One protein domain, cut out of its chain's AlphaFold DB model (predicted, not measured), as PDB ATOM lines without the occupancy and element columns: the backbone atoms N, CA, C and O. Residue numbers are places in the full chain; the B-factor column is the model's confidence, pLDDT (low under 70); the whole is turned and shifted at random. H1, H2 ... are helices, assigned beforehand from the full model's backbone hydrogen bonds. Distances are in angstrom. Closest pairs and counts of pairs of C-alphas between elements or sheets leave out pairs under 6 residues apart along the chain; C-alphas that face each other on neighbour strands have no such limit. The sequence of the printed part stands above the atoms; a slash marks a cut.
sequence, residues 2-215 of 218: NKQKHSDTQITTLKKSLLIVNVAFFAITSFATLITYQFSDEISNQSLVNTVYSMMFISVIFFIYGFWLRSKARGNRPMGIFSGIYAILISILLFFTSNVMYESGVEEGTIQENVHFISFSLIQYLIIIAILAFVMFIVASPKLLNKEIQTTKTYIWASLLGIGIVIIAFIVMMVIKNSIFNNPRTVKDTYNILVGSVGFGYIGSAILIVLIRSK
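Overview. This is residues 2 to 215 of the 218 residues of an uncharacterized protein of Bacillus sp. X1(2014) (UniProt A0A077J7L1). Six long helices make an elongated up-and-down bundle, with H3 and H7 packed closely together in its middle. H1 and H2 pack on H3 at one side; H4 and, more loosely, H6 pack on H7 at the other, and residues 2 to 9 of H1 stick out beyond one end. The printed part has 214 residues with seven named helices, H1 to H7 in chain order, and no named strand; the class is all helix. The whole is compact, with a radius of gyration of the C-alphas of 19.4 A, and spans 66 by 34 by 23 A.

Arrangement. H1, residues 2 to 38, and H2, residues 46 to 72, form a helical hairpin; they touch at a shallow tilt of 15 degrees, opposite ways, and their closest C-alphas, those of Lys 15 and Arg 70, are 5.4 A apart. H3, residues 76 to 107, forms a hairpin with H2, the closest C-alphas being those of Val 52 and Leu 93 at 6.1 A. H3 also touches H1, the same way at 14 degrees, with the C-alphas of Thr 36 and Thr 97 closest at 5.7 A. H4, residues 117 to 139, only just touches H3, with 3 pairs of C-alphas within 8 A; Asn 99 and Ile 118 have the closest C-alphas, 6.0 A apart. H5, residues 142 to 145, meets H4 only through their link. H6, residues 152 to 180, is close to H4 but not clearly touching, with the C-alphas of Ile 128 and Ala 169 closest at 7.5 A. H7, residues 188 to 213, touches H6 with residues 191 to 199 alone, at a steep tilt of 39 degrees, opposite ways; the closest C-alphas are those of Phe 170 and Val 195, 6.4 A apart. H7 touches H3, the hub, with 53 pairs of C-alphas within 8 A, the closest those of Gly 84 and Gly 204 at 4.0 A. H7 touches H4 too, the C-alphas of Ile 129 and Tyr 202 being closest at 6.0 A. H1 and H6 are apart. In H1, H2, H3, H4, H6 and H7 every O i to N i+4 pair is within hydrogen-bond range; H5 is too short for such a pair.

Along the chain. H1 begins at C-alpha 2, (50.939, 95.119, 293.930), and is 54.8 A long. H2 measures 39.6 A, H3 46.7 A, H4 32.2 A, H5 5.0 A and H6 42.4 A. H7, 37.1 A long, ends at C-alpha 213, (44.823, 84.398, 264.702).

Size, cuts and confidence. The C-alphas farthest apart, those of Asn 2 and Gly 109, are 66.4 A apart. The printed part has no cut and no long link. The mean pLDDT of the printed part is 83.5; residues 2 to 11, 73 to 76, 142 to 155 and 215 are under 70.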
ATOM      1  N   ASN A   2      51.504  96.371 294.486       50.56
ATOM      2  CA  ASN A   2      50.939  95.119 293.930       50.56
ATOM      3  C   ASN A   2      51.256  94.828 292.445       50.56
ATOM      4  O   ASN A   2      51.449  93.669 292.096       50.56
ATOM      5  N   LYS A   3      51.370  95.842 291.569       46.97
ATOM      6  CA  LYS A   3      51.691  95.626 290.135       46.97
ATOM      7  C   LYS A   3      53.101  95.063 289.896       46.97
ATOM      8  O   LYS A   3      53.275  94.232 289.015       46.97
ATOM      9  N   GLN A   4      54.073  95.480 290.704       51.38
ATOM     10  CA  GLN A   4      55.482  95.089 290.569       51.38
ATOM     11  C   GLN A   4      55.715  93.647 291.058       51.38
ATOM     12  O   GLN A   4      56.361  92.846 290.394       51.38
ATOM     13  N   LYS A   5      55.041  93.257 292.149       53.31
ATOM     14  CA  LYS A   5      55.021  91.864 292.627       53.31
ATOM     15  C   LYS A   5      54.384  90.911 291.602       53.31
ATOM     16  O   LYS A   5      54.824  89.772 291.445       53.31
ATOM     17  N   HIS A   6      53.366  91.380 290.873       53.66
ATOM     18  CA  HIS A   6      52.677  90.583 289.857       53.66
ATOM     19  C   HIS A   6      53.519  90.367 288.588       53.66
ATOM     20  O   HIS A   6      53.496  89.261 288.043       53.66
ATOM     21  N   SER A   7      54.295  91.371 288.152       61.12
ATOM     22  CA  SER A   7      55.205  91.252 287.002       61.12
ATOM     23  C   SER A   7      56.377  90.312 287.280       61.12
ATOM     24  O   SER A   7      56.691  89.466 286.444       61.12
ATOM     25  N   ASP A   8      56.968  90.382 288.475       63.12
ATOM     26  CA  ASP A   8      58.099  89.522 288.848       63.12
ATOM     27  C   ASP A   8      57.678  88.052 288.933       63.12
ATOM     28  O   ASP A   8      58.370  87.153 288.446       63.12
ATOM     29  N   THR A   9      56.478  87.798 289.461       68.38
ATOM     30  CA  THR A   9      55.903  86.448 289.529       68.38
ATOM     31  C   THR A   9      55.624  85.887 288.127       68.38
ATOM     32  O   THR A   9      55.953  84.735 287.849       68.38
ATOM     33  N   GLN A  10      55.089  86.697 287.204       67.56
ATOM     34  CA  GLN A  10      54.837  86.283 285.816       67.56
ATOM     35  C   GLN A  10      56.129  85.961 285.051       67.56
ATOM     36  O   GLN A  10      56.202  84.931 284.378       67.56
ATOM     37  N   ILE A  11      57.167  86.790 285.192       68.62
ATOM     38  CA  ILE A  11      58.477  86.570 284.559       68.62
ATOM     39  C   ILE A  11      59.121  85.278 285.078       68.62
ATOM     40  O   ILE A  11      59.685  84.497 284.305       68.62
ATOM     41  N   THR A  12      59.024  85.027 286.383       73.25
ATOM     42  CA  THR A  12      59.595  83.831 287.017       73.25
ATOM     43  C   THR A  12      58.892  82.558 286.544       73.25
ATOM     44  O   THR A  12      59.554  81.571 286.217       73.25
ATOM     45  N   THR A  13      57.563  82.590 286.435       75.00
ATOM     46  CA  THR A  13      56.762  81.483 285.897       75.00
ATOM     47  C   THR A  13      57.099  81.207 284.433       75.00
ATOM     48  O   THR A  13      57.383  80.063 284.085       75.00
ATOM     49  N   LEU A  14      57.191  82.246 283.595       72.31
ATOM     50  CA  LEU A  14      57.554  82.117 282.180       72.31
ATOM     51  C   LEU A  14      58.921  81.438 281.996       72.31
ATOM     52  O   LEU A  14      59.062  80.513 281.196       72.31
ATOM     53  N   LYS A  15      59.924  81.846 282.784       75.56
ATOM     54  CA  LYS A  15      61.270  81.251 282.758       75.56
ATOM     55  C   LYS A  15      61.272  79.768 283.141       75.56
ATOM     56  O   LYS A  15      62.052  79.009 282.565       75.56
ATOM     57  N   LYS A  16      60.440  79.357 284.104       78.25
ATOM     58  CA  LYS A  16      60.294  77.947 284.511       78.25
ATOM     59  C   LYS A  16      59.613  77.124 283.419       78.25
ATOM     60  O   LYS A  16      60.134  76.078 283.049       78.25
ATOM     61  N   SER A  17      58.511  77.619 282.857       76.62
ATOM     62  CA  SER A  17      57.808  76.949 281.759       76.62
ATOM     63  C   SER A  17      58.702  76.771 280.534       76.62
ATOM     64  O   SER A  17      58.723  75.693 279.951       76.62
ATOM     65  N   LEU A  18      59.495  77.787 280.177       77.06
ATOM     66  CA  LEU A  18      60.408  77.701 279.039       77.06
ATOM     67  C   LEU A  18      61.506  76.659 279.266       77.06
ATOM     68  O   LEU A  18      61.813  75.901 278.354       77.06
ATOM     69  N   LEU A  19      62.056  76.577 280.483       81.06
ATOM     70  CA  LEU A  19      63.028  75.540 280.829       81.06
ATOM     71  C   LEU A  19      62.432  74.136 280.671       81.06
ATOM     72  O   LEU A  19      63.054  73.294 280.032       81.06
ATOM     73  N   ILE A  20      61.239  73.903 281.225       83.81
ATOM     74  CA  ILE A  20      60.574  72.593 281.174       83.81
ATOM     75  C   ILE A  20      60.309  72.184 279.724       83.81
ATOM     76  O   ILE A  20      60.672  71.080 279.331       83.81
ATOM     77  N   VAL A  21      59.737  73.084 278.919       83.38
ATOM     78  CA  VAL A  21      59.447  72.815 277.503       83.38
ATOM     79  C   VAL A  21      60.731  72.528 276.728       83.38
ATOM     80  O   VAL A  21      60.790  71.547 275.995       83.38
ATOM     81  N   ASN A  22      61.776  73.337 276.919       84.50
ATOM     82  CA  ASN A  22      63.040  73.174 276.203       84.50
ATOM     83  C   ASN A  22      63.740  71.848 276.550       84.50
ATOM     84  O   ASN A  22      64.235  71.164 275.659       84.50
ATOM     85  N   VAL A  23      63.758  71.471 277.834       85.25
ATOM     86  CA  VAL A  23      64.350  70.206 278.304       85.25
ATOM     87  C   VAL A  23      63.546  69.005 277.819       85.25
ATOM     88  O   VAL A  23      64.140  68.050 277.329       85.25
ATOM     89  N   ALA A  24      62.214  69.055 277.901       86.94
ATOM     90  CA  ALA A  24      61.361  67.973 277.415       86.94
ATOM     91  C   ALA A  24      61.560  67.740 275.911       86.94
ATOM     92  O   ALA A  24      61.789  66.611 275.486       86.94
ATOM     93  N   PHE A  25      61.538  68.812 275.117       88.06
ATOM     94  CA  PHE A  25      61.750  68.749 273.672       88.06
ATOM     95  C   PHE A  25      63.117  68.173 273.315       88.06
ATOM     96  O   PHE A  25      63.190  67.253 272.507       88.06
ATOM     97  N   PHE A  26      64.175  68.622 273.988       87.81
ATOM     98  CA  PHE A  26      65.514  68.086 273.772       87.81
ATOM     99  C   PHE A  26      65.663  66.611 274.180       87.81
ATOM    100  O   PHE A  26      66.372  65.849 273.522       87.81
ATOM    101  N   ALA A  27      64.991  66.179 275.248       88.00
ATOM    102  CA  ALA A  27      64.994  64.775 275.652       88.00
ATOM    103  C   ALA A  27      64.333  63.888 274.585       88.00
ATOM    104  O   ALA A  27      64.879  62.846 274.229       88.00
ATOM    105  N   ILE A  28      63.204  64.334 274.023       87.31
ATOM    106  CA  ILE A  28      62.499  63.621 272.949       87.31
ATOM    107  C   ILE A  28      63.365  63.533 271.685       87.31
ATOM    108  O   ILE A  28      63.470  62.454 271.100       87.31
ATOM    109  N   THR A  29      64.027  64.623 271.275       87.56
ATOM    110  CA  THR A  29      64.917  64.595 270.098       87.56
ATOM    111  C   THR A  29      66.126  63.689 270.311       87.56
ATOM    112  O   THR A  29      66.506  62.937 269.414       87.56
ATOM    113  N   SER A  30      66.709  63.721 271.511       87.12
ATOM    114  CA  SER A  30      67.835  62.856 271.871       87.12
ATOM    115  C   SER A  30      67.435  61.383 271.830       87.12
ATOM    116  O   SER A  30      68.158  60.567 271.268       87.12
ATOM    117  N   PHE A  31      66.254  61.047 272.355       89.00
ATOM    118  CA  PHE A  31      65.719  59.687 272.324       89.00
ATOM    119  C   PHE A  31      65.499  59.171 270.894       89.00
ATOM    120  O   PHE A  31      65.961  58.084 270.561       89.00
ATOM    121  N   ALA A  32      64.869  59.966 270.020       88.50
ATOM    122  CA  ALA A  32      64.657  59.597 268.616       88.50
ATOM    123  C   ALA A  32      65.982  59.349 267.866       88.50
ATOM    124  O   ALA A  32      66.099  58.428 267.054       88.50
ATOM    125  N   THR A  33      67.005  60.144 268.183       87.56
ATOM    126  CA  THR A  33      68.345  59.986 267.608       87.56
ATOM    127  C   THR A  33      69.027  58.712 268.099       87.56
ATOM    128  O   THR A  33      69.623  58.010 267.293       87.56
ATOM    129  N   LEU A  34      68.923  58.384 269.391       89.69
ATOM    130  CA  LEU A  34      69.499  57.156 269.952       89.69
ATOM    131  C   LEU A  34      68.896  55.901 269.322       89.69
ATOM    132  O   LEU A  34      69.636  54.996 268.954       89.69
ATOM    133  N   ILE A  35      67.573  55.884 269.143       87.69
ATOM    134  CA  ILE A  35      66.890  54.823 268.395       87.69
ATOM    135  C   ILE A  35      67.466  54.737 266.982       87.69
ATOM    136  O   ILE A  35      67.845  53.666 266.536       87.69
ATOM    137  N   THR A  36      67.583  55.869 266.288       88.56
ATOM    138  CA  THR A  36      68.098  55.879 264.912       88.56
ATOM    139  C   THR A  36      69.535  55.366 264.818       88.56
ATOM    140  O   THR A  36      69.858  54.631 263.893       88.56
ATOM    141  N   TYR A  37      70.381  55.720 265.785       90.00
ATOM    142  CA  TYR A  37      71.756  55.238 265.868       90.00
ATOM    143  C   TYR A  37      71.830  53.724 266.080       90.00
ATOM    144  O   TYR A  37      72.657  53.069 265.462       90.00
ATOM    145  N   GLN A  38      70.945  53.155 266.902       90.94
ATOM    146  CA  GLN A  38      70.903  51.708 267.127       90.94
ATOM    147  C   GLN A  38      70.678  50.913 265.832       90.94
ATOM    148  O   GLN A  38      71.184  49.802 265.716       90.94
ATOM    149  N   PHE A  39      69.939  51.480 264.881       86.69
ATOM    150  CA  PHE A  39      69.564  50.817 263.634       86.69
ATOM    151  C   PHE A  39      70.378  51.292 262.423       86.69
ATOM    152  O   PHE A  39      70.084  50.883 261.307       86.69
ATOM    153  N   SER A  40      71.375  52.173 262.589       88.56
ATOM    154  CA  SER A  40      72.013  52.833 261.439       88.56
ATOM    155  C   SER A  40      72.791  51.896 260.526       88.56
ATOM    156  O   SER A  40      72.901  52.186 259.339       88.56
ATOM    157  N   ASP A  41      73.325  50.807 261.072       86.50
ATOM    158  CA  ASP A  41      74.202  49.887 260.343       86.50
ATOM    159  C   ASP A  41      73.417  48.908 259.453       86.50
ATOM    160  O   ASP A  41      73.961  48.392 258.480       86.50
ATOM    161  N   GLU A  42      72.130  48.708 259.746       87.12
ATOM    162  CA  GLU A  42      71.223  47.790 259.040       87.12
ATOM    163  C   GLU A  42      70.392  48.501 257.953       87.12
ATOM    164  O   GLU A  42      69.518  47.904 257.333       87.12
ATOM    165  N   ILE A  43      70.602  49.803 257.726       86.31
ATOM    166  CA  ILE A  43      69.762  50.612 256.828       86.31
ATOM    167  C   ILE A  43      70.432  50.792 255.473       86.31
ATOM    168  O   ILE A  43      71.523  51.351 255.366       86.31
ATOM    169  N   SER A  44      69.721  50.423 254.409       84.44
ATOM    170  CA  SER A  44      70.209  50.587 253.038       84.44
ATOM    171  C   SER A  44      70.298  52.065 252.617       84.44
ATOM    172  O   SER A  44      71.204  52.478 251.885       84.44
ATOM    173  N   ASN A  45      69.381  52.908 253.101       86.75
ATOM    174  CA  ASN A  45      69.278  54.314 252.733       86.75
ATOM    175  C   ASN A  45      70.074  55.250 253.659       86.75
ATOM    176  O   ASN A  45      69.525  55.941 254.525       86.75
ATOM    177  N   GLN A  46      71.377  55.380 253.406       88.06
ATOM    178  CA  GLN A  46      72.252  56.264 254.188       88.06
ATOM    179  C   GLN A  46      71.819  57.746 254.170       88.06
ATOM    180  O   GLN A  46      72.066  58.491 255.122       88.06
ATOM    181  N   SER A  47      71.139  58.203 253.111       88.19
ATOM    182  CA  SER A  47      70.629  59.579 253.039       88.19
ATOM    183  C   SER A  47      69.554  59.848 254.096       88.19
ATOM    184  O   SER A  47      69.480  60.957 254.635       88.19
ATOM    185  N   LEU A  48      68.729  58.847 254.408       88.94
ATOM    186  CA  LEU A  48      67.708  58.926 255.450       88.94
ATOM    187  C   LEU A  48      68.362  59.112 256.827       88.94
ATOM    188  O   LEU A  48      68.033  60.053 257.551       88.94
ATOM    189  N   VAL A  49      69.355  58.276 257.139       90.25
ATOM    190  CA  VAL A  49      70.130  58.328 258.390       90.25
ATOM    191  C   VAL A  49      70.830  59.683 258.549       90.25
ATOM    192  O   VAL A  49      70.703  60.348 259.580       90.25
ATOM    193  N   ASN A  50      71.489  60.167 257.493       89.94
ATOM    194  CA  ASN A  50      72.152  61.475 257.493       89.94
ATOM    195  C   ASN A  50      71.171  62.634 257.737       89.94
ATOM    196  O   ASN A  50      71.516  63.627 258.391       89.94
ATOM    197  N   THR A  51      69.935  62.513 257.242       88.94
ATOM    198  CA  THR A  51      68.878  63.509 257.466       88.94
ATOM    199  C   THR A  51      68.477  63.558 258.940       88.94
ATOM    200  O   THR A  51      68.362  64.649 259.503       88.94
ATOM    201  N   VAL A  52      68.337  62.402 259.598       90.12
ATOM    202  CA  VAL A  52      68.052  62.324 261.041       90.12
ATOM    203  C   VAL A  52      69.156  62.997 261.858       90.12
ATOM    204  O   VAL A  52      68.865  63.870 262.679       90.12
ATOM    205  N   TYR A  53      70.425  62.674 261.595       88.75
ATOM    206  CA  TYR A  53      71.543  63.288 262.318       88.75
ATOM    207  C   TYR A  53      71.637  64.801 262.098       88.75
ATOM    208  O   TYR A  53      71.874  65.556 263.045       88.75
ATOM    209  N   SER A  54      71.364  65.269 260.879       89.56
ATOM    210  CA  SER A  54      71.305  66.704 260.580       89.56
ATOM    211  C   SER A  54      70.200  67.405 261.381       89.56
ATOM    212  O   SER A  54      70.423  68.469 261.960       89.56
ATOM    213  N   MET A  55      69.018  66.791 261.489       88.12
ATOM    214  CA  MET A  55      67.906  67.317 262.290       88.12
ATOM    215  C   MET A  55      68.222  67.339 263.791       88.12
ATOM    216  O   MET A  55      67.808  68.265 264.497       88.12
ATOM    217  N   MET A  56      69.009  66.384 264.293       86.75
ATOM    218  CA  MET A  56      69.496  66.416 265.674       86.75
ATOM    219  C   MET A  56      70.441  67.597 265.916       86.75
ATOM    220  O   MET A  56      70.291  68.313 266.906       86.75
ATOM    221  N   PHE A  57      71.370  67.867 264.995       88.06
ATOM    222  CA  PHE A  57      72.247  69.036 265.104       88.06
ATOM    223  C   PHE A  57      71.439  70.342 265.179       88.06
ATOM    224  O   PHE A  57      71.676  71.182 266.052       88.06
ATOM    225  N   ILE A  58      70.410  70.479 264.338       89.56
ATOM    226  CA  ILE A  58      69.492  71.624 264.395       89.56
ATOM    227  C   ILE A  58      68.742  71.657 265.739       89.56
ATOM    228  O   ILE A  58      68.591  72.727 266.327       89.56
ATOM    229  N   SER A  59      68.335  70.507 266.283       87.44
ATOM    230  CA  SER A  59      67.684  70.421 267.602       87.44
ATOM    231  C   SER A  59      68.577  70.948 268.728       87.44
ATOM    232  O   SER A  59      68.106  71.692 269.589       87.44
ATOM    233  N   VAL A  60      69.880  70.651 268.705       87.19
ATOM    234  CA  VAL A  60      70.851  71.202 269.669       87.19
ATOM    235  C   VAL A  60      70.923  72.728 269.558       87.19
ATOM    236  O   VAL A  60      70.890  73.423 270.576       87.19
ATOM    237  N   ILE A  61      70.954  73.272 268.336       88.56
ATOM    238  CA  ILE A  61      70.921  74.728 268.113       88.56
ATOM    239  C   ILE A  61      69.644  75.330 268.712       88.56
ATOM    240  O   ILE A  61      69.703  76.342 269.417       88.56
ATOM    241  N   PHE A  62      68.492  74.693 268.492       86.75
ATOM    242  CA  PHE A  62      67.213  75.122 269.059       86.75
ATOM    243  C   PHE A  62      67.190  75.030 270.584       86.75
ATOM    244  O   PHE A  62      66.662  75.925 271.244       86.75
ATOM    245  N   PHE A  63      67.816  74.011 271.164       86.50
ATOM    246  CA  PHE A  63      67.948  73.870 272.607       86.50
ATOM    247  C   PHE A  63      68.768  75.010 273.222       86.50
ATOM    248  O   PHE A  63      68.330  75.635 274.195       86.50
ATOM    249  N   ILE A  64      69.916  75.348 272.624       86.44
ATOM    250  CA  ILE A  64      70.745  76.496 273.030       86.44
ATOM    251  C   ILE A  64      69.948  77.798 272.884       86.44
ATOM    252  O   ILE A  64      69.924  78.633 273.795       86.44
ATOM    253  N   TYR A  65      69.234  77.956 271.769       85.50
ATOM    254  CA  TYR A  65      68.373  79.109 271.536       85.50
ATOM    255  C   TYR A  65      67.247  79.220 272.579       85.50
ATOM    256  O   TYR A  65      66.948  80.321 273.045       85.50
ATOM    257  N   GLY A  66      66.682  78.101 273.035       83.00
ATOM    258  CA  GLY A  66      65.731  78.059 274.144       83.00
ATOM    259  C   GLY A  66      66.326  78.605 275.448       83.00
ATOM    260  O   GLY A  66      65.710  79.442 276.110       83.00
ATOM    261  N   PHE A  67      67.563  78.241 275.798       82.38
ATOM    262  CA  PHE A  67      68.248  78.842 276.954       82.38
ATOM    263  C   PHE A  67      68.482  80.342 276.793       82.38
ATOM    264  O   PHE A  67      68.308  81.105 277.747       82.38
ATOM    265  N   TRP A  68      68.825  80.787 275.587       83.31
ATOM    266  CA  TRP A  68      68.958  82.209 275.292       83.31
ATOM    267  C   TRP A  68      67.619  82.956 275.413       83.31
ATOM    268  O   TRP A  68      67.554  84.047 275.979       83.31
ATOM    269  N   LEU A  69      66.511  82.361 274.967       79.62
ATOM    270  CA  LEU A  69      65.175  82.931 275.164       79.62
ATOM    271  C   LEU A  69      64.803  83.017 276.650       79.62
ATOM    272  O   LEU A  69      64.250  84.032 277.085       79.62
ATOM    273  N   ARG A  70      65.157  81.999 277.446       77.50
ATOM    274  CA  ARG A  70      64.974  81.999 278.908       77.50
ATOM    275  C   ARG A  70      65.682  83.185 279.560       77.50
ATOM    276  O   ARG A  70      65.105  83.827 280.440       77.50
ATOM    277  N   SER A  71      66.921  83.468 279.155       71.69
ATOM    278  CA  SER A  71      67.721  84.543 279.752       71.69
ATOM    279  C   SER A  71      67.157  85.926 279.423       71.69
ATOM    280  O   SER A  71      67.179  86.809 280.280       71.69
ATOM    281  N   LYS A  72      66.556  86.098 278.238       71.94
ATOM    282  CA  LYS A  72      65.993  87.381 277.791       71.94
ATOM    283  C   LYS A  72      64.560  87.673 278.243       71.94
ATOM    284  O   LYS A  72      64.111  88.793 278.019       71.94
ATOM    285  N   ALA A  73      63.846  86.716 278.847       64.38
ATOM    286  CA  ALA A  73      62.466  86.873 279.340       64.38
ATOM    287  C   ALA A  73      61.510  87.582 278.352       64.38
ATOM    288  O   ALA A  73      60.604  88.314 278.757       64.38
ATOM    289  N   ARG A  74      61.728  87.409 277.039       57.59
ATOM    290  CA  ARG A  74      60.898  88.040 276.006       57.59
ATOM    291  C   ARG A  74      59.523  87.373 276.014       57.59
ATOM    292  O   ARG A  74      59.448  86.156 276.127       57.59
ATOM    293  N   GLY A  75      58.469  88.190 275.936       61.78
ATOM    294  CA  GLY A  75      57.085  87.814 276.247       61.78
ATOM    295  C   GLY A  75      56.499  86.610 275.493       61.78
ATOM    296  O   GLY A  75      57.133  85.970 274.661       61.78
ATOM    297  N   ASN A  76      55.228  86.320 275.770       67.62
ATOM    298  CA  ASN A  76      54.565  85.056 275.415       67.62
ATOM    299  C   ASN A  76      54.568  84.706 273.911       67.62
ATOM    300  O   ASN A  76      54.515  83.533 273.554       67.62
ATOM    301  N   ARG A  77      54.644  85.699 273.012       74.12
ATOM    302  CA  ARG A  77      54.564  85.481 271.556       74.12
ATOM    303  C   ARG A  77      55.848  84.870 270.958       74.12
ATOM    304  O   ARG A  77      55.727  83.826 270.324       74.12
ATOM    305  N   PRO A  78      57.057  85.441 271.154       79.81
ATOM    306  CA  PRO A  78      58.315  84.784 270.782       79.81
ATOM    307  C   PRO A  78      58.461  83.363 271.337       79.81
ATOM    308  O   PRO A  78      58.886  82.471 270.610       79.81
ATOM    309  N   MET A  79      58.061  83.145 272.596       77.00
ATOM    310  CA  MET A  79      58.087  81.817 273.214       77.00
ATOM    311  C   MET A  79      57.150  80.842 272.500       77.00
ATOM    312  O   MET A  79      57.558  79.730 272.185       77.00
ATOM    313  N   GLY A  80      55.923  81.266 272.190       79.69
ATOM    314  CA  GLY A  80      54.988  80.443 271.431       79.69
ATOM    315  C   GLY A  80      55.513  80.083 270.036       79.69
ATOM    316  O   GLY A  80      55.415  78.931 269.632       79.69
ATOM    317  N   ILE A  81      56.124  81.034 269.317       84.69
ATOM    318  CA  ILE A  81      56.716  80.766 267.993       84.69
ATOM    319  C   ILE A  81      57.847  79.741 268.113       84.69
ATOM    320  O   ILE A  81      57.870  78.771 267.363       84.69
ATOM    321  N   PHE A  82      58.747  79.926 269.082       88.00
ATOM    322  CA  PHE A  82      59.832  78.987 269.351       88.00
ATOM    323  C   PHE A  82      59.309  77.575 269.636       88.00
ATOM    324  O   PHE A  82      59.723  76.628 268.973       88.00
ATOM    325  N   SER A  83      58.366  77.433 270.573       85.06
ATOM    326  CA  SER A  83      57.794  76.133 270.927       85.06
ATOM    327  C   SER A  83      57.052  75.486 269.757       85.06
ATOM    328  O   SER A  83      57.160  74.278 269.575       85.06
ATOM    329  N   GLY A  84      56.342  76.275 268.946       88.38
ATOM    330  CA  GLY A  84      55.652  75.785 267.754       88.38
ATOM    331  C   GLY A  84      56.616  75.235 266.702       88.38
ATOM    332  O   GLY A  84      56.433  74.116 266.230       88.38
ATOM    333  N   ILE A  85      57.676  75.982 266.376       90.19
ATOM    334  CA  ILE A  85      58.690  75.548 265.400       90.19
ATOM    335  C   ILE A  85      59.454  74.323 265.915       90.19
ATOM    336  O   ILE A  85      59.655  73.374 265.164       90.19
ATOM    337  N   TYR A  86      59.843  74.305 267.193       90.88
ATOM    338  CA  TYR A  86      60.588  73.175 267.748       90.88
ATOM    339  C   TYR A  86      59.733  71.894 267.782       90.88
ATOM    340  O   TYR A  86      60.221  70.819 267.443       90.88
ATOM    341  N   ALA A  87      58.433  71.998 268.078       90.94
ATOM    342  CA  ALA A  87      57.516  70.862 267.978       90.94
ATOM    343  C   ALA A  87      57.397  70.322 266.538       90.94
ATOM    344  O   ALA A  87      57.411  69.110 266.342       90.94
ATOM    345  N   ILE A  88      57.356  71.191 265.518       92.31
ATOM    346  CA  ILE A  88      57.385  70.760 264.105       92.31
ATOM    347  C   ILE A  88      58.701  70.049 263.778       92.31
ATOM    348  O   ILE A  88      58.706  69.052 263.063       92.31
ATOM    349  N   LEU A  89      59.820  70.523 264.321       93.06
ATOM    350  CA  LEU A  89      61.110  69.880 264.105       93.06
ATOM    351  C   LEU A  89      61.155  68.476 264.731       93.06
ATOM    352  O   LEU A  89      61.559  67.530 264.060       93.06
ATOM    353  N   ILE A  90      60.658  68.317 265.964       92.50
ATOM    354  CA  ILE A  90      60.484  67.000 266.604       92.50
ATOM    355  C   ILE A  90      59.599  66.095 265.748       92.50
ATOM    356  O   ILE A  90      59.924  64.928 265.553       92.50
ATOM    357  N   SER A  91      58.500  66.633 265.220       94.69
ATOM    358  CA  SER A  91      57.592  65.911 264.327       94.69
ATOM    359  C   SER A  91      58.333  65.318 263.130       94.69
ATOM    360  O   SER A  91      58.243  64.119 262.877       94.69
ATOM    361  N   ILE A  92      59.115  66.139 262.427       93.25
ATOM    362  CA  ILE A  92      59.899  65.721 261.258       93.25
ATOM    363  C   ILE A  92      60.955  64.678 261.646       93.25
ATOM    364  O   ILE A  92      61.122  63.680 260.952       93.25
ATOM    365  N   LEU A  93      61.639  64.874 262.774       93.38
ATOM    366  CA  LEU A  93      62.635  63.926 263.268       93.38
ATOM    367  C   LEU A  93      62.011  62.556 263.572       93.38
ATOM    368  O   LEU A  93      62.498  61.547 263.077       93.38
ATOM    369  N   LEU A  94      60.902  62.522 264.318       94.56
ATOM    370  CA  LEU A  94      60.180  61.284 264.628       94.56
ATOM    371  C   LEU A  94      59.651  60.599 263.359       94.56
ATOM    372  O   LEU A  94      59.671  59.375 263.277       94.56
ATOM    373  N   PHE A  95      59.218  61.368 262.357       95.38
ATOM    374  CA  PHE A  95      58.820  60.821 261.060       95.38
ATOM    375  C   PHE A  95      59.977  60.050 260.411       95.38
ATOM    376  O   PHE A  95      59.800  58.906 259.986       95.38
ATOM    377  N   PHE A  96      61.172  60.639 260.369       94.25
ATOM    378  CA  PHE A  96      62.338  59.963 259.812       94.25
ATOM    379  C   PHE A  96      62.793  58.777 260.669       94.25
ATOM    380  O   PHE A  96      63.077  57.727 260.105       94.25
ATOM    381  N   THR A  97      62.777  58.885 262.001       94.12
ATOM    382  CA  THR A  97      63.093  57.762 262.904       94.12
ATOM    383  C   THR A  97      62.143  56.582 262.704       94.12
ATOM    384  O   THR A  97      62.586  55.441 262.679       94.12
ATOM    385  N   SER A  98      60.846  56.834 262.505       95.12
ATOM    386  CA  SER A  98      59.889  55.780 262.156       95.12
ATOM    387  C   SER A  98      60.289  55.079 260.850       95.12
ATOM    388  O   SER A  98      60.345  53.857 260.789       95.12
ATOM    389  N   ASN A  99      60.648  55.834 259.815       94.88
ATOM    390  CA  ASN A  99      61.059  55.251 258.536       94.88
ATOM    391  C   ASN A  99      62.359  54.441 258.627       94.88
ATOM    392  O   ASN A  99      62.424  53.345 258.084       94.88
ATOM    393  N   VAL A 100      63.342  54.942 259.375       94.19
ATOM    394  CA  VAL A 100      64.591  54.239 259.714       94.19
ATOM    395  C   VAL A 100      64.288  52.896 260.383       94.19
ATOM    396  O   VAL A 100      64.784  51.865 259.942       94.19
ATOM    397  N   MET A 101      63.430  52.892 261.410       93.81
ATOM    398  CA  MET A 101      63.042  51.663 262.111       93.81
ATOM    399  C   MET A 101      62.269  50.688 261.223       93.81
ATOM    400  O   MET A 101      62.370  49.481 261.410       93.81
ATOM    401  N   TYR A 102      61.460  51.192 260.287       93.94
ATOM    402  CA  TYR A 102      60.781  50.332 259.324       93.94
ATOM    403  C   TYR A 102      61.787  49.592 258.448       93.94
ATOM    404  O   TYR A 102      61.701  48.379 258.302       93.94
ATOM    405  N   GLU A 103      62.711  50.342 257.852       93.12
ATOM    406  CA  GLU A 103      63.660  49.818 256.876       93.12
ATOM    407  C   GLU A 103      64.589  48.784 257.514       93.12
ATOM    408  O   GLU A 103      64.664  47.662 257.025       93.12
ATOM    409  N   SER A 104      65.175  49.108 258.670       91.81
ATOM    410  CA  SER A 104      65.978  48.152 259.440       91.81
ATOM    411  C   SER A 104      65.158  46.930 259.872       91.81
ATOM    412  O   SER A 104      65.628  45.806 259.744       91.81
ATOM    413  N   GLY A 105      63.901  47.103 260.296       91.81
ATOM    414  CA  GLY A 105      63.052  45.965 260.653       91.81
ATOM    415  C   GLY A 105      62.758  45.025 259.475       91.81
ATOM    416  O   GLY A 105      62.596  43.821 259.681       91.81
ATOM    417  N   VAL A 106      62.695  45.542 258.243       92.50
ATOM    418  CA  VAL A 106      62.565  44.717 257.031       92.50
ATOM    419  C   VAL A 106      63.864  43.967 256.736       92.50
ATOM    420  O   VAL A 106      63.801  42.767 256.478       92.50
ATOM    421  N   GLU A 107      65.018  44.636 256.811       90.31
ATOM    422  CA  GLU A 107      66.341  44.024 256.585       90.31
ATOM    423  C   GLU A 107      66.648  42.919 257.611       90.31
ATOM    424  O   GLU A 107      67.064  41.818 257.254       90.31
ATOM    425  N   GLU A 108      66.312  43.144 258.884       89.12
ATOM    426  CA  GLU A 108      66.447  42.153 259.961       89.12
ATOM    427  C   GLU A 108      65.413  41.009 259.877       89.12
ATOM    428  O   GLU A 108      65.460  40.049 260.651       89.12
ATOM    429  N   GLY A 109      64.422  41.106 258.981       88.75
ATOM    430  CA  GLY A 109      63.339  40.130 258.837       88.75
ATOM    431  C   GLY A 109      62.307  40.139 259.975       88.75
ATOM    432  O   GLY A 109      61.438  39.262 260.031       88.75
ATOM    433  N   THR A 110      62.360  41.121 260.880       90.31
ATOM    434  CA  THR A 110      61.369  41.295 261.958       90.31
ATOM    435  C   THR A 110      60.047  41.861 261.429       90.31
ATOM    436  O   THR A 110      58.970  41.529 261.939       90.31
ATOM    437  N   ILE A 111      60.104  42.651 260.355       90.62
ATOM    438  CA  ILE A 111      58.964  43.120 259.567       90.62
ATOM    439  C   ILE A 111      58.887  42.295 258.282       90.62
ATOM    440  O   ILE A 111      59.708  42.411 257.383       90.62
ATOM    441  N   GLN A 112      57.844  41.473 258.185       85.50
ATOM    442  CA  GLN A 112      57.653  40.532 257.073       85.50
ATOM    443  C   GLN A 112      57.104  41.176 255.790       85.50
ATOM    444  O   GLN A 112      56.992  40.516 254.760       85.50
ATOM    445  N   GLU A 113      56.706  42.445 255.848       82.81
ATOM    446  CA  GLU A 113      56.076  43.151 254.736       82.81
ATOM    447  C   GLU A 113      57.017  44.203 254.169       82.81
ATOM    448  O   GLU A 113      57.503  45.069 254.890       82.81
ATOM    449  N   ASN A 114      57.226  44.170 252.855       80.50
ATOM    450  CA  ASN A 114      58.034  45.157 252.154       80.50
ATOM    451  C   ASN A 114      57.123  46.090 251.344       80.50
ATOM    452  O   ASN A 114      56.847  45.858 250.167       80.50
ATOM    453  N   VAL A 115      56.589  47.117 252.008       83.94
ATOM    454  CA  VAL A 115      55.889  48.235 251.361       83.94
ATOM    455  C   VAL A 115      56.799  49.456 251.304       83.94
ATOM    456  O   VAL A 115      57.670  49.635 252.152       83.94
ATOM    457  N   HIS A 116      56.545  50.355 250.347       87.38
ATOM    458  CA  HIS A 116      57.185  51.674 250.284       87.38
ATOM    459  C   HIS A 116      56.721  52.574 251.444       87.38
ATOM    460  O   HIS A 116      55.930  53.509 251.272       87.38
ATOM    461  N   PHE A 117      57.210  52.274 252.647       89.75
ATOM    462  CA  PHE A 117      56.740  52.852 253.899       89.75
ATOM    463  C   PHE A 117      56.954  54.362 253.968       89.75
ATOM    464  O   PHE A 117      56.098  55.061 254.500       89.75
ATOM    465  N   ILE A 118      58.014  54.894 253.353       90.00
ATOM    466  CA  ILE A 118      58.268  56.341 253.322       90.00
ATOM    467  C   ILE A 118      57.204  57.119 252.557       90.00
ATOM    468  O   ILE A 118      56.701  58.125 253.050       90.00
ATOM    469  N   SER A 119      56.789  56.631 251.389       91.50
ATOM    470  CA  SER A 119      55.737  57.270 250.598       91.50
ATOM    471  C   SER A 119      54.386  57.141 251.293       91.50
ATOM    472  O   SER A 119      53.647  58.120 251.403       91.50
ATOM    473  N   PHE A 120      54.086  55.949 251.811       91.69
ATOM    474  CA  PHE A 120      52.855  55.682 252.547       91.69
ATOM    475  C   PHE A 120      52.734  56.557 253.804       91.69
ATOM    476  O   PHE A 120      51.745  57.275 253.977       91.69
ATOM    477  N   SER A 121      53.761  56.547 254.655       93.06
ATOM    478  CA  SER A 121      53.789  57.304 255.903       93.06
ATOM    479  C   SER A 121      53.770  58.809 255.648       93.06
ATOM    480  O   SER A 121      53.100  59.526 256.388       93.06
ATOM    481  N   LEU A 122      54.426  59.300 254.588       93.00
ATOM    482  CA  LEU A 122      54.403  60.716 254.213       93.00
ATOM    483  C   LEU A 122      52.994  61.170 253.821       93.00
ATOM    484  O   LEU A 122      52.523  62.194 254.314       93.00
ATOM    485  N   ILE A 123      52.305  60.410 252.965       92.88
ATOM    486  CA  ILE A 123      50.929  60.720 252.550       92.88
ATOM    487  C   ILE A 123      50.012  60.745 253.773       92.88
ATOM    488  O   ILE A 123      49.267  61.705 253.974       92.88
ATOM    489  N   GLN A 124      50.101  59.721 254.623       92.00
ATOM    490  CA  GLN A 124      49.302  59.636 255.839       92.00
ATOM    491  C   GLN A 124      49.581  60.809 256.790       92.00
ATOM    492  O   GLN A 124      48.644  61.443 257.277       92.00
ATOM    493  N   TYR A 125      50.855  61.122 257.025       92.31
ATOM    494  CA  TYR A 125      51.292  62.236 257.859       92.31
ATOM    495  C   TYR A 125      50.728  63.572 257.358       92.31
ATOM    496  O   TYR A 125      50.118  64.314 258.132       92.31
ATOM    497  N   LEU A 126      50.864  63.857 256.057       92.06
ATOM    498  CA  LEU A 126      50.389  65.100 255.450       92.06
ATOM    499  C   LEU A 126      48.864  65.232 255.519       92.06
ATOM    500  O   LEU A 126      48.372  66.293 255.898       92.06
ATOM    501  N   ILE A 127      48.116  64.170 255.201       91.81
ATOM    502  CA  ILE A 127      46.647  64.186 255.246       91.81
ATOM    503  C   ILE A 127      46.158  64.433 256.673       91.81
ATOM    504  O   ILE A 127      45.328  65.316 256.896       91.81
ATOM    505  N   ILE A 128      46.674  63.684 257.652       90.62
ATOM    506  CA  ILE A 128      46.206  63.801 259.036       90.62
ATOM    507  C   ILE A 128      46.555  65.179 259.595       90.62
ATOM    508  O   ILE A 128      45.681  65.843 260.150       90.62
ATOM    509  N   ILE A 129      47.784  65.665 259.401       89.50
ATOM    510  CA  ILE A 129      48.159  67.006 259.862       89.50
ATOM    511  C   ILE A 129      47.333  68.084 259.171       89.50
ATOM    512  O   ILE A 129      46.906  69.014 259.848       89.50
ATOM    513  N   ALA A 130      47.058  67.970 257.870       89.25
ATOM    514  CA  ALA A 130      46.218  68.934 257.165       89.25
ATOM    515  C   ALA A 130      44.799  68.984 257.751       89.25
ATOM    516  O   ALA A 130      44.295  70.072 258.030       89.25
ATOM    517  N   ILE A 131      44.181  67.826 258.008       89.50
ATOM    518  CA  ILE A 131      42.858  67.739 258.645       89.50
ATOM    519  C   ILE A 131      42.900  68.354 260.046       89.50
ATOM    520  O   ILE A 131      42.062  69.191 260.379       89.50
ATOM    521  N   LEU A 132      43.887  67.989 260.863       88.88
ATOM    522  CA  LEU A 132      44.016  68.492 262.230       88.88
ATOM    523  C   LEU A 132      44.281  70.003 262.272       88.88
ATOM    524  O   LEU A 132      43.682  70.719 263.078       88.88
ATOM    525  N   ALA A 133      45.137  70.505 261.384       87.12
ATOM    526  CA  ALA A 133      45.408  71.926 261.225       87.12
ATOM    527  C   ALA A 133      44.158  72.678 260.756       87.12
ATOM    528  O   ALA A 133      43.876  73.756 261.272       87.12
ATOM    529  N   PHE A 134      43.371  72.104 259.843       86.94
ATOM    530  CA  PHE A 134      42.107  72.678 259.389       86.94
ATOM    531  C   PHE A 134      41.057  72.724 260.507       86.94
ATOM    532  O   PHE A 134      40.441  73.767 260.728       86.94
ATOM    533  N   VAL A 135      40.903  71.647 261.283       86.25
ATOM    534  CA  VAL A 135      40.024  71.617 262.464       86.25
ATOM    535  C   VAL A 135      40.453  72.680 263.471       86.25
ATOM    536  O   VAL A 135      39.624  73.474 263.917       86.25
ATOM    537  N   MET A 136      41.749  72.777 263.774       84.62
ATOM    538  CA  MET A 136      42.267  73.837 264.641       84.62
ATOM    539  C   MET A 136      42.055  75.220 264.056       84.62
ATOM    540  O   MET A 136      41.732  76.147 264.793       84.62
ATOM    541  N   PHE A 137      42.180  75.377 262.745       83.31
ATOM    542  CA  PHE A 137      41.863  76.622 262.075       83.31
ATOM    543  C   PHE A 137      40.374  76.961 262.179       83.31
ATOM    544  O   PHE A 137      40.042  78.130 262.270       83.31
ATOM    545  N   ILE A 138      39.446  76.013 262.234       82.69
ATOM    546  CA  ILE A 138      38.032  76.331 262.486       82.69
ATOM    547  C   ILE A 138      37.826  76.715 263.959       82.69
ATOM    548  O   ILE A 138      37.258  77.770 264.257       82.69
ATOM    549  N   VAL A 139      38.337  75.892 264.878       79.62
ATOM    550  CA  VAL A 139      38.157  76.052 266.332       79.62
ATOM    551  C   VAL A 139      38.807  77.339 266.839       79.62
ATOM    552  O   VAL A 139      38.225  78.048 267.662       79.62
ATOM    553  N   ALA A 140      39.965  77.710 266.294       73.06
ATOM    554  CA  ALA A 140      40.709  78.910 266.654       73.06
ATOM    555  C   ALA A 140      40.081  80.211 266.108       73.06
ATOM    556  O   ALA A 140      40.807  81.145 265.758       73.06
ATOM    557  N   SER A 141      38.755  80.293 265.954       71.06
ATOM    558  CA  SER A 141      38.098  81.498 265.437       71.06
ATOM    559  C   SER A 141      38.395  82.716 266.328       71.06
ATOM    560  O   SER A 141      38.389  82.580 267.554       71.06
ATOM    561  N   PRO A 142      38.611  83.925 265.767       62.88
ATOM    562  CA  PRO A 142      38.888  85.128 266.553       62.88
ATOM    563  C   PRO A 142      37.789  85.412 267.577       62.88
ATOM    564  O   PRO A 142      38.071  85.891 268.666       62.88
ATOM    565  N   LYS A 143      36.535  85.057 267.260       63.53
ATOM    566  CA  LYS A 143      35.392  85.185 268.173       63.53
ATOM    567  C   LYS A 143      35.504  84.266 269.397       63.53
ATOM    568  O   LYS A 143      35.100  84.670 270.483       63.53
ATOM    569  N   LEU A 144      36.038  83.052 269.235       62.41
ATOM    570  CA  LEU A 144      36.292  82.120 270.340       62.41
ATOM    571  C   LEU A 144      37.575  82.466 271.103       62.41
ATOM    572  O   LEU A 144      37.571  82.398 272.327       62.41
ATOM    573  N   LEU A 145      38.642  82.873 270.408       59.66
ATOM    574  CA  LEU A 145      39.920  83.241 271.033       59.66
ATOM    575  C   LEU A 145      39.878  84.565 271.796       59.66
ATOM    576  O   LEU A 145      40.593  84.710 272.782       59.66
ATOM    577  N   ASN A 146      39.063  85.523 271.350       56.78
ATOM    578  CA  ASN A 146      38.941  86.832 271.996       56.78
ATOM    579  C   ASN A 146      37.913  86.847 273.134       56.78
ATOM    580  O   ASN A 146      37.771  87.873 273.799       56.78
ATOM    581  N   LYS A 147      37.199  85.740 273.383       58.94
ATOM    582  CA  LYS A 147      36.490  85.586 274.653       58.94
ATOM    583  C   LYS A 147      37.547  85.403 275.728       58.94
ATOM    584  O   LYS A 147      38.256  84.401 275.727       58.94
ATOM    585  N   GLU A 148      37.656  86.371 276.633       53.84
ATOM    586  CA  GLU A 148      38.491  86.209 277.816       53.84
ATOM    587  C   GLU A 148      38.074  84.918 278.525       53.84
ATOM    588  O   GLU A 148      36.939  84.757 278.977       53.84
ATOM    589  N   ILE A 149      38.995  83.956 278.561       56.69
ATOM    590  CA  ILE A 149      38.812  82.693 279.264       56.69
ATOM    591  C   ILE A 149      38.945  83.016 280.752       56.69
ATOM    592  O   ILE A 149      40.011  82.876 281.342       56.69
ATOM    593  N   GLN A 150      37.869  83.521 281.349       55.38
ATOM    594  CA  GLN A 150      37.872  83.953 282.747       55.38
ATOM    595  C   GLN A 150      37.628  82.797 283.727       55.38
ATOM    596  O   GLN A 150      37.808  82.969 284.928       55.38
ATOM    597  N   THR A 151      37.235  81.609 283.245       65.69
ATOM    598  CA  THR A 151      36.893  80.479 284.122       65.69
ATOM    599  C   THR A 151      37.794  79.268 283.903       65.69
ATOM    600  O   THR A 151      38.023  78.827 282.774       65.69
ATOM    601  N   THR A 152      38.240  78.664 285.007       67.19
ATOM    602  CA  THR A 152      38.998  77.401 285.032       67.19
ATOM    603  C   THR A 152      38.283  76.282 284.267       67.19
ATOM    604  O   THR A 152      38.926  75.458 283.624       67.19
ATOM    605  N   LYS A 153      36.941  76.285 284.263       68.38
ATOM    606  CA  LYS A 153      36.113  75.311 283.533       68.38
ATOM    607  C   LYS A 153      36.376  75.349 282.026       68.38
ATOM    608  O   LYS A 153      36.553  74.300 281.417       68.38
ATOM    609  N   THR A 154      36.450  76.535 281.425       66.88
ATOM    610  CA  THR A 154      36.716  76.684 279.987       66.88
ATOM    611  C   THR A 154      38.115  76.182 279.612       66.88
ATOM    612  O   THR A 154      38.275  75.554 278.568       66.88
ATOM    613  N   TYR A 155      39.115  76.387 280.476       65.06
ATOM    614  CA  TYR A 155      40.472  75.868 280.265       65.06
ATOM    615  C   TYR A 155      40.528  74.332 280.296       65.06
ATOM    616  O   TYR A 155      41.182  73.715 279.451       65.06
ATOM    617  N   ILE A 156      39.798  73.712 281.230       74.50
ATOM    618  CA  ILE A 156      39.671  72.250 281.313       74.50
ATOM    619  C   ILE A 156      39.006  71.707 280.045       74.50
ATOM    620  O   ILE A 156      39.536  70.783 279.436       74.50
ATOM    621  N   TRP A 157      37.903  72.313 279.592       74.62
ATOM    622  CA  TRP A 157      37.219  71.896 278.363       74.62
ATOM    623  C   TRP A 157      38.090  72.032 277.110       74.62
ATOM    624  O   TRP A 157      38.107  71.123 276.286       74.62
ATOM    625  N   ALA A 158      38.849  73.124 276.975       70.44
ATOM    626  CA  ALA A 158      39.777  73.302 275.857       70.44
ATOM    627  C   ALA A 158      40.904  72.254 275.872       70.44
ATOM    628  O   ALA A 158      41.243  71.692 274.831       70.44
ATOM    629  N   SER A 159      41.442  71.950 277.057       72.56
ATOM    630  CA  SER A 159      42.456  70.905 277.237       72.56
ATOM    631  C   SER A 159      41.904  69.516 276.899       72.56
ATOM    632  O   SER A 159      42.537  68.772 276.156       72.56
ATOM    633  N   LEU A 160      40.698  69.185 277.378       80.75
ATOM    634  CA  LEU A 160      40.014  67.924 277.071       80.75
ATOM    635  C   LEU A 160      39.735  67.773 275.575       80.75
ATOM    636  O   LEU A 160      39.944  66.696 275.028       80.75
ATOM    637  N   LEU A 161      39.312  68.845 274.904       81.75
ATOM    638  CA  LEU A 161      39.091  68.843 273.460       81.75
ATOM    639  C   LEU A 161      40.398  68.594 272.699       81.75
ATOM    640  O   LEU A 161      40.427  67.768 271.790       81.75
ATOM    641  N   GLY A 162      41.495  69.241 273.107       77.31
ATOM    642  CA  GLY A 162      42.819  68.995 272.534       77.31
ATOM    643  C   GLY A 162      43.281  67.544 272.706       77.31
ATOM    644  O   GLY A 162      43.730  66.930 271.740       77.31
ATOM    645  N   ILE A 163      43.114  66.975 273.904       81.31
ATOM    646  CA  ILE A 163      43.428  65.567 274.191       81.31
ATOM    647  C   ILE A 163      42.544  64.634 273.352       81.31
ATOM    648  O   ILE A 163      43.048  63.690 272.751       81.31
ATOM    649  N   GLY A 164      41.243  64.918 273.261       85.06
ATOM    650  CA  GLY A 164      40.295  64.132 272.473       85.06
ATOM    651  C   GLY A 164      40.669  64.072 270.993       85.06
ATOM    652  O   GLY A 164      40.654  62.995 270.408       85.06
ATOM    653  N   ILE A 165      41.089  65.198 270.407       83.31
ATOM    654  CA  ILE A 165      41.572  65.251 269.019       83.31
ATOM    655  C   ILE A 165      42.791  64.337 268.821       83.31
ATOM    656  O   ILE A 165      42.835  63.578 267.852       83.31
ATOM    657  N   VAL A 166      43.757  64.366 269.745       82.50
ATOM    658  CA  VAL A 166      44.953  63.511 269.676       82.50
ATOM    659  C   VAL A 166      44.586  62.030 269.803       82.50
ATOM    660  O   VAL A 166      45.091  61.209 269.040       82.50
ATOM    661  N   ILE A 167      43.668  61.678 270.710       86.69
ATOM    662  CA  ILE A 167      43.186  60.298 270.875       86.69
ATOM    663  C   ILE A 167      42.474  59.813 269.608       86.69
ATOM    664  O   ILE A 167      42.715  58.694 269.162       86.69
ATOM    665  N   ILE A 168      41.628  60.644 268.996       87.50
ATOM    666  CA  ILE A 168      40.940  60.293 267.747       87.50
ATOM    667  C   ILE A 168      41.956  60.068 266.625       87.50
ATOM    668  O   ILE A 168      41.861  59.064 265.921       87.50
ATOM    669  N   ALA A 169      42.953  60.947 266.484       86.62
ATOM    670  CA  ALA A 169      44.020  60.769 265.500       86.62
ATOM    671  C   ALA A 169      44.782  59.452 265.729       86.62
ATOM    672  O   ALA A 169      44.994  58.700 264.778       86.62
ATOM    673  N   PHE A 170      45.106  59.127 266.985       88.62
ATOM    674  CA  PHE A 170      45.719  57.851 267.353       88.62
ATOM    675  C   PHE A 170      44.847  56.660 266.927       88.62
ATOM    676  O   PHE A 170      45.339  55.746 266.268       88.62
ATOM    677  N   ILE A 171      43.547  56.675 267.244       90.44
ATOM    678  CA  ILE A 171      42.615  55.598 266.874       90.44
ATOM    679  C   ILE A 171      42.557  55.429 265.354       90.44
ATOM    680  O   ILE A 171      42.704  54.311 264.866       90.44
ATOM    681  N   VAL A 172      42.393  56.520 264.600       91.06
ATOM    682  CA  VAL A 172      42.340  56.488 263.129       91.06
ATOM    683  C   VAL A 172      43.623  55.893 262.554       91.06
ATOM    684  O   VAL A 172      43.559  55.009 261.704       91.06
ATOM    685  N   MET A 173      44.788  56.314 263.045       91.69
ATOM    686  CA  MET A 173      46.069  55.756 262.609       91.69
ATOM    687  C   MET A 173      46.169  54.259 262.918       91.69
ATOM    688  O   MET A 173      46.578  53.486 262.055       91.69
ATOM    689  N   MET A 174      45.729  53.816 264.095       91.38
ATOM    690  CA  MET A 174      45.720  52.391 264.438       91.38
ATOM    691  C   MET A 174      44.759  51.572 263.566       91.38
ATOM    692  O   MET A 174      45.086  50.440 263.210       91.38
ATOM    693  N   VAL A 175      43.610  52.138 263.183       92.62
ATOM    694  CA  VAL A 175      42.682  51.517 262.223       92.62
ATOM    695  C   VAL A 175      43.336  51.387 260.847       92.62
ATOM    696  O   VAL A 175      43.285  50.307 260.263       92.62
ATOM    697  N   ILE A 176      44.002  52.440 260.358       90.62
ATOM    698  CA  ILE A 176      44.742  52.406 259.086       90.62
ATOM    699  C   ILE A 176      45.808  51.307 259.133       90.62
ATOM    700  O   ILE A 176      45.846  50.463 258.243       90.62
ATOM    701  N   LYS A 177      46.615  51.245 260.200       91.75
ATOM    702  CA  LYS A 177      47.632  50.202 260.383       91.75
ATOM    703  C   LYS A 177      47.043  48.795 260.257       91.75
ATOM    704  O   LYS A 177      47.564  47.975 259.514       91.75
ATOM    705  N   ASN A 178      45.953  48.523 260.973       90.44
ATOM    706  CA  ASN A 178      45.312  47.207 260.965       90.44
ATOM    707  C   ASN A 178      44.619  46.872 259.633       90.44
ATOM    708  O   ASN A 178      44.293  45.712 259.414       90.44
ATOM    709  N   SER A 179      44.365  47.869 258.783       89.00
ATOM    710  CA  SER A 179      43.713  47.680 257.482       89.00
ATOM    711  C   SER A 179      44.712  47.535 256.333       89.00
ATOM    712  O   SER A 179      44.383  46.929 255.321       89.00
ATOM    713  N   ILE A 180      45.902  48.129 256.466       88.31
ATOM    714  CA  ILE A 180      46.928  48.153 255.415       88.31
ATOM    715  C   ILE A 180      47.918  46.999 255.563       88.31
ATOM    716  O   ILE A 180      48.298  46.409 254.557       88.31
ATOM    717  N   PHE A 181      48.339  46.689 256.792       89.62
ATOM    718  CA  PHE A 181      49.346  45.657 257.033       89.62
ATOM    719  C   PHE A 181      48.693  44.306 257.307       89.62
ATOM    720  O   PHE A 181      47.757  44.214 258.105       89.62
ATOM    721  N   ASN A 182      49.238  43.251 256.708       89.38
ATOM    722  CA  ASN A 182      48.782  41.874 256.926       89.38
ATOM    723  C   ASN A 182      49.155  41.370 258.336       89.38
ATOM    724  O   ASN A 182      48.409  40.618 258.960       89.38
ATOM    725  N   ASN A 183      50.279  41.842 258.869       89.25
ATOM    726  CA  ASN A 183      50.854  41.539 260.172       89.25
ATOM    727  C   ASN A 183      51.058  42.840 260.969       89.25
ATOM    728  O   ASN A 183      52.181  43.228 261.287       89.25
ATOM    729  N   PRO A 184      49.985  43.518 261.410       88.56
ATOM    730  CA  PRO A 184      50.064  44.843 262.041       88.56
ATOM    731  C   PRO A 184      50.791  44.866 263.399       88.56
ATOM    732  O   PRO A 184      50.938  45.928 264.021       88.56
ATOM    733  N   ARG A 185      51.192  43.696 263.914       90.12
ATOM    734  CA  ARG A 185      52.004  43.555 265.126       90.12
ATOM    735  C   ARG A 185      53.480  43.845 264.868       90.12
ATOM    736  O   ARG A 185      54.084  44.477 265.724       90.12
ATOM    737  N   THR A 186      54.024  43.435 263.722       91.06
ATOM    738  CA  THR A 186      55.454  43.600 263.404       91.06
ATOM    739  C   THR A 186      55.808  45.070 263.190       91.06
ATOM    740  O   THR A 186      56.836  45.538 263.652       91.06
ATOM    741  N   VAL A 187      54.893  45.846 262.607       91.94
ATOM    742  CA  VAL A 187      55.088  47.283 262.344       91.94
ATOM    743  C   VAL A 187      54.701  48.194 263.517       91.94
ATOM    744  O   VAL A 187      54.711  49.414 263.380       91.94
ATOM    745  N   LYS A 188      54.296  47.640 264.670       91.69
ATOM    746  CA  LYS A 188      53.650  48.399 265.758       91.69
ATOM    747  C   LYS A 188      54.524  49.530 266.303       91.69
ATOM    748  O   LYS A 188      54.011  50.635 266.472       91.69
ATOM    749  N   ASP A 189      55.787  49.262 266.605       90.62
ATOM    750  CA  ASP A 189      56.651  50.231 267.290       90.62
ATOM    751  C   ASP A 189      57.021  51.383 266.363       90.62
ATOM    752  O   ASP A 189      56.813  52.551 266.699       90.62
ATOM    753  N   THR A 190      57.396  51.042 265.135       92.31
ATOM    754  CA  THR A 190      57.551  51.973 264.025       92.31
ATOM    755  C   THR A 190      56.325  52.869 263.844       92.31
ATOM    756  O   THR A 190      56.446  54.094 263.758       92.31
ATOM    757  N   TYR A 191      55.123  52.286 263.856       92.56
ATOM    758  CA  TYR A 191      53.879  53.037 263.720       92.56
ATOM    759  C   TYR A 191      53.589  53.941 264.922       92.56
ATOM    760  O   TYR A 191      53.097  55.051 264.748       92.56
ATOM    761  N   ASN A 192      53.915  53.514 266.144       92.19
ATOM    762  CA  ASN A 192      53.751  54.348 267.336       92.19
ATOM    763  C   ASN A 192      54.629  55.605 267.262       92.19
ATOM    764  O   ASN A 192      54.168  56.689 267.627       92.19
ATOM    765  N   ILE A 193      55.856  55.489 266.739       93.25
ATOM    766  CA  ILE A 193      56.716  56.654 266.490       93.25
ATOM    767  C   ILE A 193      56.103  57.567 265.419       93.25
ATOM    768  O   ILE A 193      56.085  58.786 265.604       93.25
ATOM    769  N   LEU A 194      55.522  57.006 264.350       94.69
ATOM    770  CA  LEU A 194      54.812  57.787 263.327       94.69
ATOM    771  C   LEU A 194      53.609  58.546 263.912       94.69
ATOM    772  O   LEU A 194      53.378  59.708 263.581       94.69
ATOM    773  N   VAL A 195      52.855  57.925 264.820       93.00
ATOM    774  CA  VAL A 195      51.753  58.601 265.520       93.00
ATOM    775  C   VAL A 195      52.282  59.721 266.418       93.00
ATOM    776  O   VAL A 195      51.713  60.814 266.445       93.00
ATOM    777  N   GLY A 196      53.397  59.485 267.116       91.69
ATOM    778  CA  GLY A 196      54.093  60.511 267.893       91.69
ATOM    779  C   GLY A 196      54.491  61.710 267.033       91.69
ATOM    780  O   GLY A 196      54.218  62.849 267.412       91.69
ATOM    781  N   SER A 197      55.047  61.455 265.846       94.56
ATOM    782  CA  SER A 197      55.345  62.477 264.842       94.56
ATOM    783  C   SER A 197      54.106  63.325 264.533       94.56
ATOM    784  O   SER A 197      54.109  64.525 264.800       94.56
ATOM    785  N   VAL A 198      52.995  62.710 264.115       93.69
ATOM    786  CA  VAL A 198      51.730  63.420 263.842       93.69
ATOM    787  C   VAL A 198      51.260  64.253 265.043       93.69
ATOM    788  O   VAL A 198      50.829  65.395 264.870       93.69
ATOM    789  N   GLY A 199      51.380  63.723 266.263       90.81
ATOM    790  CA  GLY A 199      51.037  64.437 267.494       90.81
ATOM    791  C   GLY A 199      51.856  65.716 267.700       90.81
ATOM    792  O   GLY A 199      51.290  66.776 267.976       90.81
ATOM    793  N   PHE A 200      53.176  65.655 267.509       91.69
ATOM    794  CA  PHE A 200      54.046  66.834 267.590       91.69
ATOM    795  C   PHE A 200      53.790  67.830 266.454       91.69
ATOM    796  O   PHE A 200      53.755  69.040 266.699       91.69
ATOM    797  N   GLY A 201      53.529  67.342 265.241       92.50
ATOM    798  CA  GLY A 201      53.172  68.175 264.093       92.50
ATOM    799  C   GLY A 201      51.869  68.939 264.324       92.50
ATOM    800  O   GLY A 201      51.786  70.139 264.041       92.50
ATOM    801  N   TYR A 202      50.879  68.281 264.931       91.00
ATOM    802  CA  TYR A 202      49.642  68.909 265.382       91.00
ATOM    803  C   TYR A 202      49.889  69.984 266.442       91.00
ATOM    804  O   TYR A 202      49.426  71.110 266.268       91.00
ATOM    805  N   ILE A 203      50.632  69.676 267.511       89.06
ATOM    806  CA  ILE A 203      50.931  70.635 268.588       89.06
ATOM    807  C   ILE A 203      51.605  71.884 268.015       89.06
ATOM    808  O   ILE A 203      51.183  73.007 268.303       89.06
ATOM    809  N   GLY A 204      52.621  71.701 267.168       90.44
ATOM    810  CA  GLY A 204      53.325  72.806 266.528       90.44
ATOM    811  C   GLY A 204      52.404  73.661 265.658       90.44
ATOM    812  O   GLY A 204      52.354  74.885 265.816       90.44
ATOM    813  N   SER A 205      51.601  73.019 264.807       90.38
ATOM    814  CA  SER A 205      50.629  73.693 263.937       90.38
ATOM    815  C   SER A 205      49.568  74.452 264.737       90.38
ATOM    816  O   SER A 205      49.285  75.614 264.451       90.38
ATOM    817  N   ALA A 206      49.019  73.833 265.783       88.12
ATOM    818  CA  ALA A 206      48.022  74.424 266.666       88.12
ATOM    819  C   ALA A 206      48.547  75.700 267.339       88.12
ATOM    820  O   ALA A 206      47.875  76.734 267.307       88.12
ATOM    821  N   ILE A 207      49.765  75.658 267.892       88.19
ATOM    822  CA  ILE A 207      50.408  76.821 268.517       88.19
ATOM    823  C   ILE A 207      50.557  77.963 267.503       88.19
ATOM    824  O   ILE A 207      50.171  79.098 267.790       88.19
ATOM    825  N   LEU A 208      51.076  77.679 266.305       89.12
ATOM    826  CA  LEU A 208      51.293  78.702 265.279       89.12
ATOM    827  C   LEU A 208      49.976  79.308 264.773       89.12
ATOM    828  O   LEU A 208      49.872  80.533 264.676       89.12
ATOM    829  N   ILE A 209      48.952  78.487 264.526       87.00
ATOM    830  CA  ILE A 209      47.620  78.948 264.106       87.00
ATOM    831  C   ILE A 209      47.021  79.888 265.158       87.00
ATOM    832  O   ILE A 209      46.561  80.982 264.824       87.00
ATOM    833  N   VAL A 210      47.078  79.516 266.440       84.06
ATOM    834  CA  VAL A 210      46.584  80.349 267.550       84.06
ATOM    835  C   VAL A 210      47.336  81.688 267.613       84.06
ATOM    836  O   VAL A 210      46.721  82.754 267.729       84.06
ATOM    837  N   LEU A 211      48.662  81.683 267.465       82.94
ATOM    838  CA  LEU A 211      49.479  82.904 267.483       82.94
ATOM    839  C   LEU A 211      49.227  83.827 266.282       82.94
ATOM    840  O   LEU A 211      49.285  85.055 266.421       82.94
ATOM    841  N   ILE A 212      48.951  83.264 265.107       82.81
ATOM    842  CA  ILE A 212      48.586  84.034 263.914       82.81
ATOM    843  C   ILE A 212      47.211  84.681 264.120       82.81
ATOM    844  O   ILE A 212      47.071  85.889 263.929       82.81
ATOM    845  N   ARG A 213      46.214  83.921 264.592       76.44
ATOM    846  CA  ARG A 213      44.823  84.398 264.702       76.44
ATOM    847  C   ARG A 213      44.554  85.318 265.888       76.44
ATOM    848  O   ARG A 213      43.695  86.191 265.788       76.44
ATOM    849  N   SER A 214      45.331  85.210 266.963       70.44
ATOM    850  CA  SER A 214      45.287  86.160 268.089       70.44
ATOM    851  C   SER A 214      45.685  87.597 267.711       70.44
ATOM    852  O   SER A 214      45.448  88.518 268.486       70.44
ATOM    853  N   LYS A 215      46.276  87.821 266.524       55.88
ATOM    854  CA  LYS A 215      46.726  89.143 266.054       55.88
ATOM    855  C   LYS A 215      45.625  89.995 265.399       55.88
ATOM    856  O   LYS A 215      45.920  91.107 264.981       55.88
TER     857      LYS A 215